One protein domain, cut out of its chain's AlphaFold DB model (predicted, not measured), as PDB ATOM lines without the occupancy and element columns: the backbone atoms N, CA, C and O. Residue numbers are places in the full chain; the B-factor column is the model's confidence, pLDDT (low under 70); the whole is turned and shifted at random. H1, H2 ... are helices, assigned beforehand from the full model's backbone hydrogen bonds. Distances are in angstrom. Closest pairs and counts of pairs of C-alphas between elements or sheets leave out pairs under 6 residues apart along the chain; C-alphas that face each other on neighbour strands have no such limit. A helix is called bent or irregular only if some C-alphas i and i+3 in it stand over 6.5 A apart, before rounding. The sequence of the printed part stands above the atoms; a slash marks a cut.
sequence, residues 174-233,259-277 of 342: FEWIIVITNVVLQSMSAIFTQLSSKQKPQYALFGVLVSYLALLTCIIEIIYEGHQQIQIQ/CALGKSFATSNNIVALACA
ATOM      1  N   PHE A 174     172.600 143.118 106.780       59.81
ATOM      2  CA  PHE A 174     173.714 142.401 106.151       59.81
ATOM      3  C   PHE A 174     174.331 143.182 104.978       59.81
ATOM      4  O   PHE A 174     175.507 143.025 104.653       59.81
ATOM      5  N   GLU A 175     173.547 144.069 104.366       65.56
ATOM      6  CA  GLU A 175     173.969 145.019 103.344       65.56
ATOM      7  C   GLU A 175     175.158 145.895 103.796       65.56
ATOM      8  O   GLU A 175     176.116 146.052 103.038       65.56
ATOM      9  N   TRP A 176     175.193 146.377 105.043       69.50
ATOM     10  CA  TRP A 176     176.320 147.162 105.569       69.50
ATOM     11  C   TRP A 176     177.590 146.332 105.755       69.50
ATOM     12  O   TRP A 176     178.689 146.822 105.490       69.50
ATOM     13  N   ILE A 177     177.453 145.072 106.167       68.75
ATOM     14  CA  ILE A 177     178.583 144.151 106.347       68.75
ATOM     15  C   ILE A 177     179.214 143.828 104.987       68.75
ATOM     16  O   ILE A 177     180.440 143.873 104.836       68.75
ATOM     17  N   ILE A 178     178.384 143.609 103.963       70.12
ATOM     18  CA  ILE A 178     178.833 143.396 102.582       70.12
ATOM     19  C   ILE A 178     179.566 144.636 102.051       70.12
ATOM     20  O   ILE A 178     180.639 144.512 101.453       70.12
ATOM     21  N   VAL A 179     179.035 145.837 102.301       72.69
ATOM     22  CA  VAL A 179     179.665 147.096 101.874       72.69
ATOM     23  C   VAL A 179     181.020 147.301 102.556       72.69
ATOM     24  O   VAL A 179     182.005 147.588 101.874       72.69
ATOM     25  N   ILE A 180     181.107 147.102 103.876       69.31
ATOM     26  CA  ILE A 180     182.364 147.248 104.626       69.31
ATOM     27  C   ILE A 180     183.399 146.230 104.134       69.31
ATOM     28  O   ILE A 180     184.545 146.598 103.876       69.31
ATOM     29  N   THR A 181     182.995 144.977 103.922       71.62
ATOM     30  CA  THR A 181     183.885 143.914 103.434       71.62
ATOM     31  C   THR A 181     184.430 144.224 102.042       71.62
ATOM     32  O   THR A 181     185.629 144.083 101.800       71.62
ATOM     33  N   ASN A 182     183.587 144.711 101.129       76.81
ATOM     34  CA  ASN A 182     184.008 145.066  99.774       76.81
ATOM     35  C   ASN A 182     184.974 146.268  99.770       76.81
ATOM     36  O   ASN A 182     185.974 146.260  99.053       76.81
ATOM     37  N   VAL A 183     184.743 147.267 100.628       72.06
ATOM     38  CA  VAL A 183     185.666 148.404 100.805       72.06
ATOM     39  C   VAL A 183     187.016 147.943 101.364       72.06
ATOM     40  O   VAL A 183     188.062 148.360 100.862       72.06
ATOM     41  N   VAL A 184     187.019 147.043 102.355       75.38
ATOM     42  CA  VAL A 184     188.252 146.458 102.906       75.38
ATOM     43  C   VAL A 184     189.005 145.684 101.820       75.38
ATOM     44  O   VAL A 184     190.199 145.922 101.627       75.38
ATOM     45  N   LEU A 185     188.318 144.833 101.055       68.19
ATOM     46  CA  LEU A 185     188.912 144.060  99.959       68.19
ATOM     47  C   LEU A 185     189.505 144.955  98.862       68.19
ATOM     48  O   LEU A 185     190.639 144.725  98.440       68.19
ATOM     49  N   GLN A 186     188.796 146.006  98.442       73.31
ATOM     50  CA  GLN A 186     189.312 146.967  97.460       73.31
ATOM     51  C   GLN A 186     190.523 147.735  97.989       73.31
ATOM     52  O   GLN A 186     191.497 147.926  97.260       73.31
ATOM     53  N   SER A 187     190.494 148.144  99.262       67.38
ATOM     54  CA  SER A 187     191.624 148.845  99.876       67.38
ATOM     55  C   SER A 187     192.867 147.956  99.963       67.38
ATOM     56  O   SER A 187     193.957 148.401  99.615       67.38
ATOM     57  N   MET A 188     192.702 146.678 100.318       68.06
ATOM     58  CA  MET A 188     193.796 145.707 100.320       68.06
ATOM     59  C   MET A 188     194.312 145.456  98.904       68.06
ATOM     60  O   MET A 188     195.515 145.561  98.683       68.06
ATOM     61  N   SER A 189     193.431 145.222  97.929       68.56
ATOM     62  CA  SER A 189     193.814 145.040  96.523       68.56
ATOM     63  C   SER A 189     194.661 146.210  96.004       68.56
ATOM     64  O   SER A 189     195.745 145.982  95.473       68.56
ATOM     65  N   ALA A 190     194.242 147.454  96.257       69.19
ATOM     66  CA  ALA A 190     194.981 148.647  95.842       69.19
ATOM     67  C   ALA A 190     196.365 148.762  96.507       69.19
ATOM     68  O   ALA A 190     197.334 149.155  95.854       69.19
ATOM     69  N   ILE A 191     196.474 148.397  97.790       68.62
ATOM     70  CA  ILE A 191     197.753 148.354  98.512       68.62
ATOM     71  C   ILE A 191     198.664 147.283  97.896       68.62
ATOM     72  O   ILE A 191     199.840 147.548  97.654       68.62
ATOM     73  N   PHE A 192     198.131 146.109  97.559       67.81
ATOM     74  CA  PHE A 192     198.909 145.039  96.933       67.81
ATOM     75  C   PHE A 192     199.350 145.362  95.510       67.81
ATOM     76  O   PHE A 192     200.485 145.053  95.155       67.81
ATOM     77  N   THR A 193     198.531 146.054  94.715       69.12
ATOM     78  CA  THR A 193     198.954 146.537  93.392       69.12
ATOM     79  C   THR A 193     200.130 147.512  93.496       69.12
ATOM     80  O   THR A 193     201.022 147.482  92.653       69.12
ATOM     81  N   GLN A 194     200.179 148.339  94.547       65.38
ATOM     82  CA  GLN A 194     201.311 149.243  94.791       65.38
ATOM     83  C   GLN A 194     202.552 148.509  95.315       65.38
ATOM     84  O   GLN A 194     203.673 148.845  94.935       65.38
ATOM     85  N   LEU A 195     202.367 147.492  96.164       61.72
ATOM     86  CA  LEU A 195     203.465 146.694  96.718       61.72
ATOM     87  C   LEU A 195     204.047 145.687  95.718       61.72
ATOM     88  O   LEU A 195     205.211 145.317  95.841       61.72
ATOM     89  N   SER A 196     203.283 145.296  94.696       62.28
ATOM     90  CA  SER A 196     203.722 144.411  93.609       62.28
ATOM     91  C   SER A 196     204.659 145.093  92.593       62.28
ATOM     92  O   SER A 196     204.852 144.579  91.488       62.28
ATOM     93  N   SER A 197     205.259 146.238  92.937       61.56
ATOM     94  CA  SER A 197     206.353 146.823  92.157       61.56
ATOM     95  C   SER A 197     207.427 145.765  91.860       61.56
ATOM     96  O   SER A 197     207.762 144.948  92.721       61.56
ATOM     97  N   LYS A 198     207.942 145.785  90.623       63.81
ATOM     98  CA  LYS A 198     208.645 144.710  89.884       63.81
ATOM     99  C   LYS A 198     209.787 143.965  90.594       63.81
ATOM    100  O   LYS A 198     210.291 142.999  90.036       63.81
ATOM    101  N   GLN A 199     210.229 144.385  91.773       68.38
ATOM    102  CA  GLN A 199     211.452 143.880  92.394       68.38
ATOM    103  C   GLN A 199     211.258 142.830  93.490       68.38
ATOM    104  O   GLN A 199     212.254 142.220  93.868       68.38
ATOM    105  N   LYS A 200     210.043 142.570  94.008       63.91
ATOM    106  CA  LYS A 200     209.862 141.593  95.106       63.91
ATOM    107  C   LYS A 200     208.534 140.811  95.019       63.91
ATOM    108  O   LYS A 200     207.538 141.245  95.598       63.91
ATOM    109  N   PRO A 201     208.505 139.624  94.374       66.88
ATOM    110  CA  PRO A 201     207.286 138.812  94.219       66.88
ATOM    111  C   PRO A 201     206.692 138.313  95.550       66.88
ATOM    112  O   PRO A 201     205.514 137.972  95.621       66.88
ATOM    113  N   GLN A 202     207.469 138.336  96.635       67.56
ATOM    114  CA  GLN A 202     207.032 137.898  97.965       67.56
ATOM    115  C   GLN A 202     205.858 138.720  98.529       67.56
ATOM    116  O   GLN A 202     205.062 138.202  99.313       67.56
ATOM    117  N   TYR A 203     205.691 139.976  98.104       64.62
ATOM    118  CA  TYR A 203     204.580 140.817  98.564       64.62
ATOM    119  C   TYR A 203     203.262 140.539  97.837       64.62
ATOM    120  O   TYR A 203     202.199 140.799  98.401       64.62
ATOM    121  N   ALA A 204     203.307 139.962  96.633       69.56
ATOM    122  CA  ALA A 204     202.101 139.531  95.930       69.56
ATOM    123  C   ALA A 204     201.415 138.370  96.672       69.56
ATOM    124  O   ALA A 204     200.189 138.341  96.784       69.56
ATOM    125  N   LEU A 205     202.204 137.470  97.272       69.38
ATOM    126  CA  LEU A 205     201.697 136.322  98.028       69.38
ATOM    127  C   LEU A 205     200.912 136.751  99.277       69.38
ATOM    128  O   LEU A 205     199.831 136.231  99.553       69.38
ATOM    129  N   PHE A 206     201.416 137.763  99.993       73.94
ATOM    130  CA  PHE A 206     200.714 138.345 101.139       73.94
ATOM    131  C   PHE A 206     199.353 138.934 100.746       73.94
ATOM    132  O   PHE A 206     198.424 138.908 101.551       73.94
ATOM    133  N   GLY A 207     199.206 139.411  99.507       76.00
ATOM    134  CA  GLY A 207     197.949 139.974  99.022       76.00
ATOM    135  C   GLY A 207     196.859 138.972  98.801       76.00
ATOM    136  O   GLY A 207     195.722 139.168  99.243       76.00
ATOM    137  N   VAL A 208     197.239 137.854  98.205       75.88
ATOM    138  CA  VAL A 208     196.345 136.718  98.046       75.88
ATOM    139  C   VAL A 208     195.925 136.196  99.425       75.88
ATOM    140  O   VAL A 208     194.727 136.038  99.666       75.88
ATOM    141  N   LEU A 209     196.870 136.064 100.366       74.12
ATOM    142  CA  LEU A 209     196.615 135.624 101.746       74.12
ATOM    143  C   LEU A 209     195.635 136.528 102.507       74.12
ATOM    144  O   LEU A 209     194.704 136.032 103.140       74.12
ATOM    145  N   VAL A 210     195.804 137.851 102.435       76.38
ATOM    146  CA  VAL A 210     194.910 138.789 103.133       76.38
ATOM    147  C   VAL A 210     193.515 138.804 102.503       76.38
ATOM    148  O   VAL A 210     192.522 138.827 103.233       76.38
ATOM    149  N   SER A 211     193.409 138.726 101.170       74.38
ATOM    150  CA  SER A 211     192.104 138.623 100.496       74.38
ATOM    151  C   SER A 211     191.358 137.338 100.879       74.38
ATOM    152  O   SER A 211     190.145 137.352 101.084       74.38
ATOM    153  N   TYR A 212     192.099 136.246 101.070       75.00
ATOM    154  CA  TYR A 212     191.557 134.959 101.480       75.00
ATOM    155  C   TYR A 212     191.058 134.974 102.931       75.00
ATOM    156  O   TYR A 212     189.949 134.518 103.206       75.00
ATOM    157  N   LEU A 213     191.820 135.564 103.858       79.25
ATOM    158  CA  LEU A 213     191.375 135.745 105.246       79.25
ATOM    159  C   LEU A 213     190.105 136.606 105.332       79.25
ATOM    160  O   LEU A 213     189.211 136.310 106.128       79.25
ATOM    161  N   ALA A 214     189.990 137.634 104.488       78.69
ATOM    162  CA  ALA A 214     188.777 138.445 104.394       78.69
ATOM    163  C   ALA A 214     187.574 137.633 103.876       78.69
ATOM    164  O   ALA A 214     186.488 137.725 104.448       78.69
ATOM    165  N   LEU A 215     187.769 136.782 102.860       79.12
ATOM    166  CA  LEU A 215     186.724 135.881 102.360       79.12
ATOM    167  C   LEU A 215     186.264 134.888 103.439       79.12
ATOM    168  O   LEU A 215     185.063 134.714 103.638       79.12
ATOM    169  N   LEU A 216     187.201 134.272 104.167       75.25
ATOM    170  CA  LEU A 216     186.878 133.362 105.270       75.25
ATOM    171  C   LEU A 216     186.088 134.063 106.375       75.25
ATOM    172  O   LEU A 216     185.116 133.507 106.877       75.25
ATOM    173  N   THR A 217     186.471 135.294 106.721       78.50
ATOM    174  CA  THR A 217     185.761 136.090 107.731       78.50
ATOM    175  C   THR A 217     184.318 136.359 107.296       78.50
ATOM    176  O   THR A 217     183.399 136.140 108.080       78.50
ATOM    177  N   CYS A 218     184.108 136.718 106.025       79.31
ATOM    178  CA  CYS A 218     182.777 136.919 105.445       79.31
ATOM    179  C   CYS A 218     181.916 135.643 105.503       79.31
ATOM    180  O   CYS A 218     180.757 135.680 105.910       79.31
ATOM    181  N   ILE A 219     182.495 134.485 105.166       80.31
ATOM    182  CA  ILE A 219     181.791 133.196 105.237       80.31
ATOM    183  C   ILE A 219     181.396 132.865 106.686       80.31
ATOM    184  O   ILE A 219     180.273 132.424 106.928       80.31
ATOM    185  N   ILE A 220     182.292 133.091 107.652       81.69
ATOM    186  CA  ILE A 220     182.026 132.834 109.076       81.69
ATOM    187  C   ILE A 220     180.895 133.728 109.595       81.69
ATOM    188  O   ILE A 220     180.035 133.246 110.331       81.69
ATOM    189  N   GLU A 221     180.867 134.999 109.198       80.94
ATOM    190  CA  GLU A 221     179.836 135.956 109.612       80.94
ATOM    191  C   GLU A 221     178.452 135.553 109.077       80.94
ATOM    192  O   GLU A 221     177.501 135.442 109.851       80.94
ATOM    193  N   ILE A 222     178.367 135.154 107.800       79.25
ATOM    194  CA  ILE A 222     177.129 134.617 107.205       79.25
ATOM    195  C   ILE A 222     176.646 133.362 107.951       79.25
ATOM    196  O   ILE A 222     175.448 133.212 108.212       79.25
ATOM    197  N   ILE A 223     177.558 132.456 108.323       79.62
ATOM    198  CA  ILE A 223     177.210 131.246 109.087       79.62
ATOM    199  C   ILE A 223     176.708 131.612 110.489       79.62
ATOM    200  O   ILE A 223     175.729 131.028 110.963       79.62
ATOM    201  N   TYR A 224     177.362 132.564 111.155       78.69
ATOM    202  CA  TYR A 224     177.020 132.961 112.518       78.69
ATOM    203  C   TYR A 224     175.626 133.589 112.595       78.69
ATOM    204  O   TYR A 224     174.818 133.218 113.454       78.69
ATOM    205  N   GLU A 225     175.305 134.482 111.661       77.62
ATOM    206  CA  GLU A 225     173.986 135.109 111.611       77.62
ATOM    207  C   GLU A 225     172.895 134.127 111.164       77.62
ATOM    208  O   GLU A 225     171.808 134.097 111.754       77.62
ATOM    209  N   GLY A 226     173.209 133.238 110.214       73.56
ATOM    210  CA  GLY A 226     172.313 132.147 109.828       73.56
ATOM    211  C   GLY A 226     171.976 131.224 111.004       73.56
ATOM    212  O   GLY A 226     170.841 130.769 111.138       73.56
ATOM    213  N   HIS A 227     172.925 130.989 111.911       71.75
ATOM    214  CA  HIS A 227     172.696 130.162 113.093       71.75
ATOM    215  C   HIS A 227     171.822 130.860 114.151       71.75
ATOM    216  O   HIS A 227     170.954 130.214 114.746       71.75
ATOM    217  N   GLN A 228     171.994 132.170 114.371       68.50
ATOM    218  CA  GLN A 228     171.172 132.913 115.335       68.50
ATOM    219  C   GLN A 228     169.703 133.029 114.906       68.50
ATOM    220  O   GLN A 228     168.811 132.825 115.734       68.50
ATOM    221  N   GLN A 229     169.423 133.280 113.624       62.31
ATOM    222  CA  GLN A 229     168.039 133.385 113.135       62.31
ATOM    223  C   GLN A 229     167.257 132.068 113.294       62.31
ATOM    224  O   GLN A 229     166.057 132.072 113.577       62.31
ATOM    225  N   ILE A 230     167.947 130.930 113.204       63.06
ATOM    226  CA  ILE A 230     167.343 129.599 113.341       63.06
ATOM    227  C   ILE A 230     167.046 129.252 114.802       63.06
ATOM    228  O   ILE A 230     166.069 128.554 115.084       63.06
ATOM    229  N   GLN A 231     167.844 129.749 115.748       60.53
ATOM    230  CA  GLN A 231     167.556 129.560 117.171       60.53
ATOM    231  C   GLN A 231     166.335 130.366 117.622       60.53
ATOM    232  O   GLN A 231     165.520 129.847 118.384       60.53
ATOM    233  N   ILE A 232     166.153 131.583 117.099       62.66
ATOM    234  CA  ILE A 232     164.995 132.423 117.434       62.66
ATOM    235  C   ILE A 232     163.702 131.819 116.859       62.66
ATOM    236  O   ILE A 232     162.716 131.707 117.582       62.66
ATOM    237  N   GLN A 233     163.711 131.311 115.617       58.91
ATOM    238  CA  GLN A 233     162.530 130.638 115.044       58.91
ATOM    239  C   GLN A 233     162.134 129.346 115.777       58.91
ATOM    240  O   GLN A 233     160.957 128.985 115.792       58.91
ATOM    241  N   CYS A 259     186.715 123.981 101.686       67.88
ATOM    242  CA  CYS A 259     187.700 122.916 101.510       67.88
ATOM    243  C   CYS A 259     188.265 122.879 100.078       67.88
ATOM    244  O   CYS A 259     189.477 122.757  99.897       67.88
ATOM    245  N   ALA A 260     187.421 123.039  99.056       68.19
ATOM    246  CA  ALA A 260     187.842 123.101  97.656       68.19
ATOM    247  C   ALA A 260     188.713 124.338  97.369       68.19
ATOM    248  O   ALA A 260     189.734 124.241  96.681       68.19
ATOM    249  N   LEU A 261     188.363 125.486  97.956       70.19
ATOM    250  CA  LEU A 261     189.161 126.713  97.892       70.19
ATOM    251  C   LEU A 261     190.499 126.562  98.637       70.19
ATOM    252  O   LEU A 261     191.542 126.971  98.132       70.19
ATOM    253  N   GLY A 262     190.509 125.890  99.790       74.75
ATOM    254  CA  GLY A 262     191.745 125.572 100.511       74.75
ATOM    255  C   GLY A 262     192.686 124.662  99.711       74.75
ATOM    256  O   GLY A 262     193.895 124.895  99.671       74.75
ATOM    257  N   LYS A 263     192.140 123.655  99.014       72.12
ATOM    258  CA  LYS A 263     192.923 122.746  98.158       72.12
ATOM    259  C   LYS A 263     193.530 123.453  96.950       72.12
ATOM    260  O   LYS A 263     194.706 123.237  96.662       72.12
ATOM    261  N   SER A 264     192.753 124.300  96.273       67.69
ATOM    262  CA  SER A 264     193.236 125.101  95.137       67.69
ATOM    263  C   SER A 264     194.324 126.096  95.558       67.69
ATOM    264  O   SER A 264     195.271 126.337  94.810       67.69
ATOM    265  N   PHE A 265     194.280 126.591  96.798       66.50
ATOM    266  CA  PHE A 265     195.349 127.424  97.341       66.50
ATOM    267  C   PHE A 265     196.638 126.640  97.625       66.50
ATOM    268  O   PHE A 265     197.717 127.069  97.215       66.50
ATOM    269  N   ALA A 266     196.547 125.473  98.270       70.56
ATOM    270  CA  ALA A 266     197.714 124.625  98.526       70.56
ATOM    271  C   ALA A 266     198.428 124.223  97.221       70.56
ATOM    272  O   ALA A 266     199.654 124.263  97.144       70.56
ATOM    273  N   THR A 267     197.658 123.930  96.169       70.62
ATOM    274  CA  THR A 267     198.214 123.674  94.832       70.62
ATOM    275  C   THR A 267     198.818 124.929  94.209       70.62
ATOM    276  O   THR A 267     199.914 124.847  93.666       70.62
ATOM    277  N   SER A 268     198.185 126.099  94.342       68.44
ATOM    278  CA  SER A 268     198.751 127.352  93.821       68.44
ATOM    279  C   SER A 268     200.087 127.726  94.478       68.44
ATOM    280  O   SER A 268     201.007 128.143  93.783       68.44
ATOM    281  N   ASN A 269     200.246 127.496  95.787       68.50
ATOM    282  CA  ASN A 269     201.518 127.742  96.472       68.50
ATOM    283  C   ASN A 269     202.601 126.762  96.028       68.50
ATOM    284  O   ASN A 269     203.745 127.174  95.860       68.50
ATOM    285  N   ASN A 270     202.247 125.499  95.777       71.38
ATOM    286  CA  ASN A 270     203.180 124.536  95.198       71.38
ATOM    287  C   ASN A 270     203.588 124.925  93.775       71.38
ATOM    288  O   ASN A 270     204.761 124.810  93.444       71.38
ATOM    289  N   ILE A 271     202.673 125.448  92.953       70.31
ATOM    290  CA  ILE A 271     202.995 125.932  91.601       70.31
ATOM    291  C   ILE A 271     203.898 127.168  91.661       70.31
ATOM    292  O   ILE A 271     204.836 127.268  90.882       70.31
ATOM    293  N   VAL A 272     203.669 128.092  92.598       68.75
ATOM    294  CA  VAL A 272     204.538 129.267  92.781       68.75
ATOM    295  C   VAL A 272     205.907 128.862  93.329       68.75
ATOM    296  O   VAL A 272     206.914 129.402  92.881       68.75
ATOM    297  N   ALA A 273     205.975 127.898  94.249       67.19
ATOM    298  CA  ALA A 273     207.236 127.348  94.742       67.19
ATOM    299  C   ALA A 273     208.002 126.620  93.627       67.19
ATOM    300  O   ALA A 273     209.202 126.829  93.477       67.19
ATOM    301  N   LEU A 274     207.296 125.848  92.796       72.31
ATOM    302  CA  LEU A 274     207.844 125.186  91.616       72.31
ATOM    303  C   LEU A 274     208.332 126.213  90.586       72.31
ATOM    304  O   LEU A 274     209.450 126.103  90.109       72.31
ATOM    305  N   ALA A 275     207.557 127.259  90.297       69.06
ATOM    306  CA  ALA A 275     207.956 128.338  89.393       69.06
ATOM    307  C   ALA A 275     209.162 129.132  89.927       69.06
ATOM    308  O   ALA A 275     210.021 129.536  89.148       69.06
ATOM    309  N   CYS A 276     209.265 129.325  91.247       64.81
ATOM    310  CA  CYS A 276     210.441 129.932  91.875       64.81
ATOM    311  C   CYS A 276     211.671 129.016  91.810       64.81
ATOM    312  O   CYS A 276     212.772 129.512  91.600       64.81
ATOM    313  N   ALA A 277     211.500 127.700  91.979       68.12
ATOM    314  CA  ALA A 277     212.586 126.723  91.878       68.12
ATOM    315  C   ALA A 277     213.055 126.517  90.426       68.12
ATOM    316  O   ALA A 277     214.235 126.278  90.181       68.12
TER     317      ALA A 277
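Overview. This is residues 174 to 233 and 259 to 277 of the 342 residues of an uncharacterized protein of Acer yangbiense (UniProt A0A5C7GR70). Three straight helices make a flat, loose row: the long helix H2 is in the middle, H1 is folded back along one side of it as a helical hairpin, and H3 is on the other side across a wider gap. The last part of H2, residues 226 to 233, sticks out free at one end of the row, and the short link from H1 to H2 makes the turn at the other end. The printed part has 79 residues with three named helices, H1, H2 and H3 in order along the chain, and no named strand, and its class is all helix. The whole is loose, with a radius of gyration of the C-alphas of 16.4 A, and the C-alphas span 55 by 26 by 10 A.

Arrangement. Begin with the longest helix, H2, at residues 202 to 233. H1, residues 174 to 195, touches it, and the closest C-alphas are those of Phe 192 and Gly 207, 5.6 A apart. The two form a helical hairpin and run opposite ways at a shallow tilt of 7 degrees, 13.2 A from centre to centre. H2 touches H1 with residues 203 to 218 alone. Now look at H3, residues 259 to 277: it touches no helix, but H2 and H3 are near each other, with 7 pairs of C-alphas within 10 A and no pair within 8 A. H1 and H3 are apart. In the backbone, every O i to N i+4 pair of H1 and H3 is within hydrogen-bond range, and in H2 26 of 28 are.

Along the chain. Find C-alpha 202 at (207.032, 137.898, 97.965); from there H2 runs 48.2 A to C-alpha 233 at (162.530, 130.638, 115.044). For H1, start at C-alpha 174, at (173.714, 142.401, 106.151), and go 31.5 A to C-alpha 195. H3 measures 27.0 A from C-alpha 259 to C-alpha 277, which is at (212.586, 126.723, 91.878). No helix is bent.

Size, cuts and confidence. The two C-alphas farthest apart are those of Gln 199, in the link from H1 to H2, and Gln 233, at 55.5 A. Without residues 226 to 233 the body has 71 residues and spans 44 by 29 by 9 A. The link from H1 to H2 is short, with 6 residues. The link from H2 to H3 lies across the cut: residues 234 to 258 are not printed, and C-alphas 233 and 259 are 29.6 A apart. The mean pLDDT of the printed part is 70.5, and 42 residues are under 70, among them residues 187 to 205 and 228 to 233.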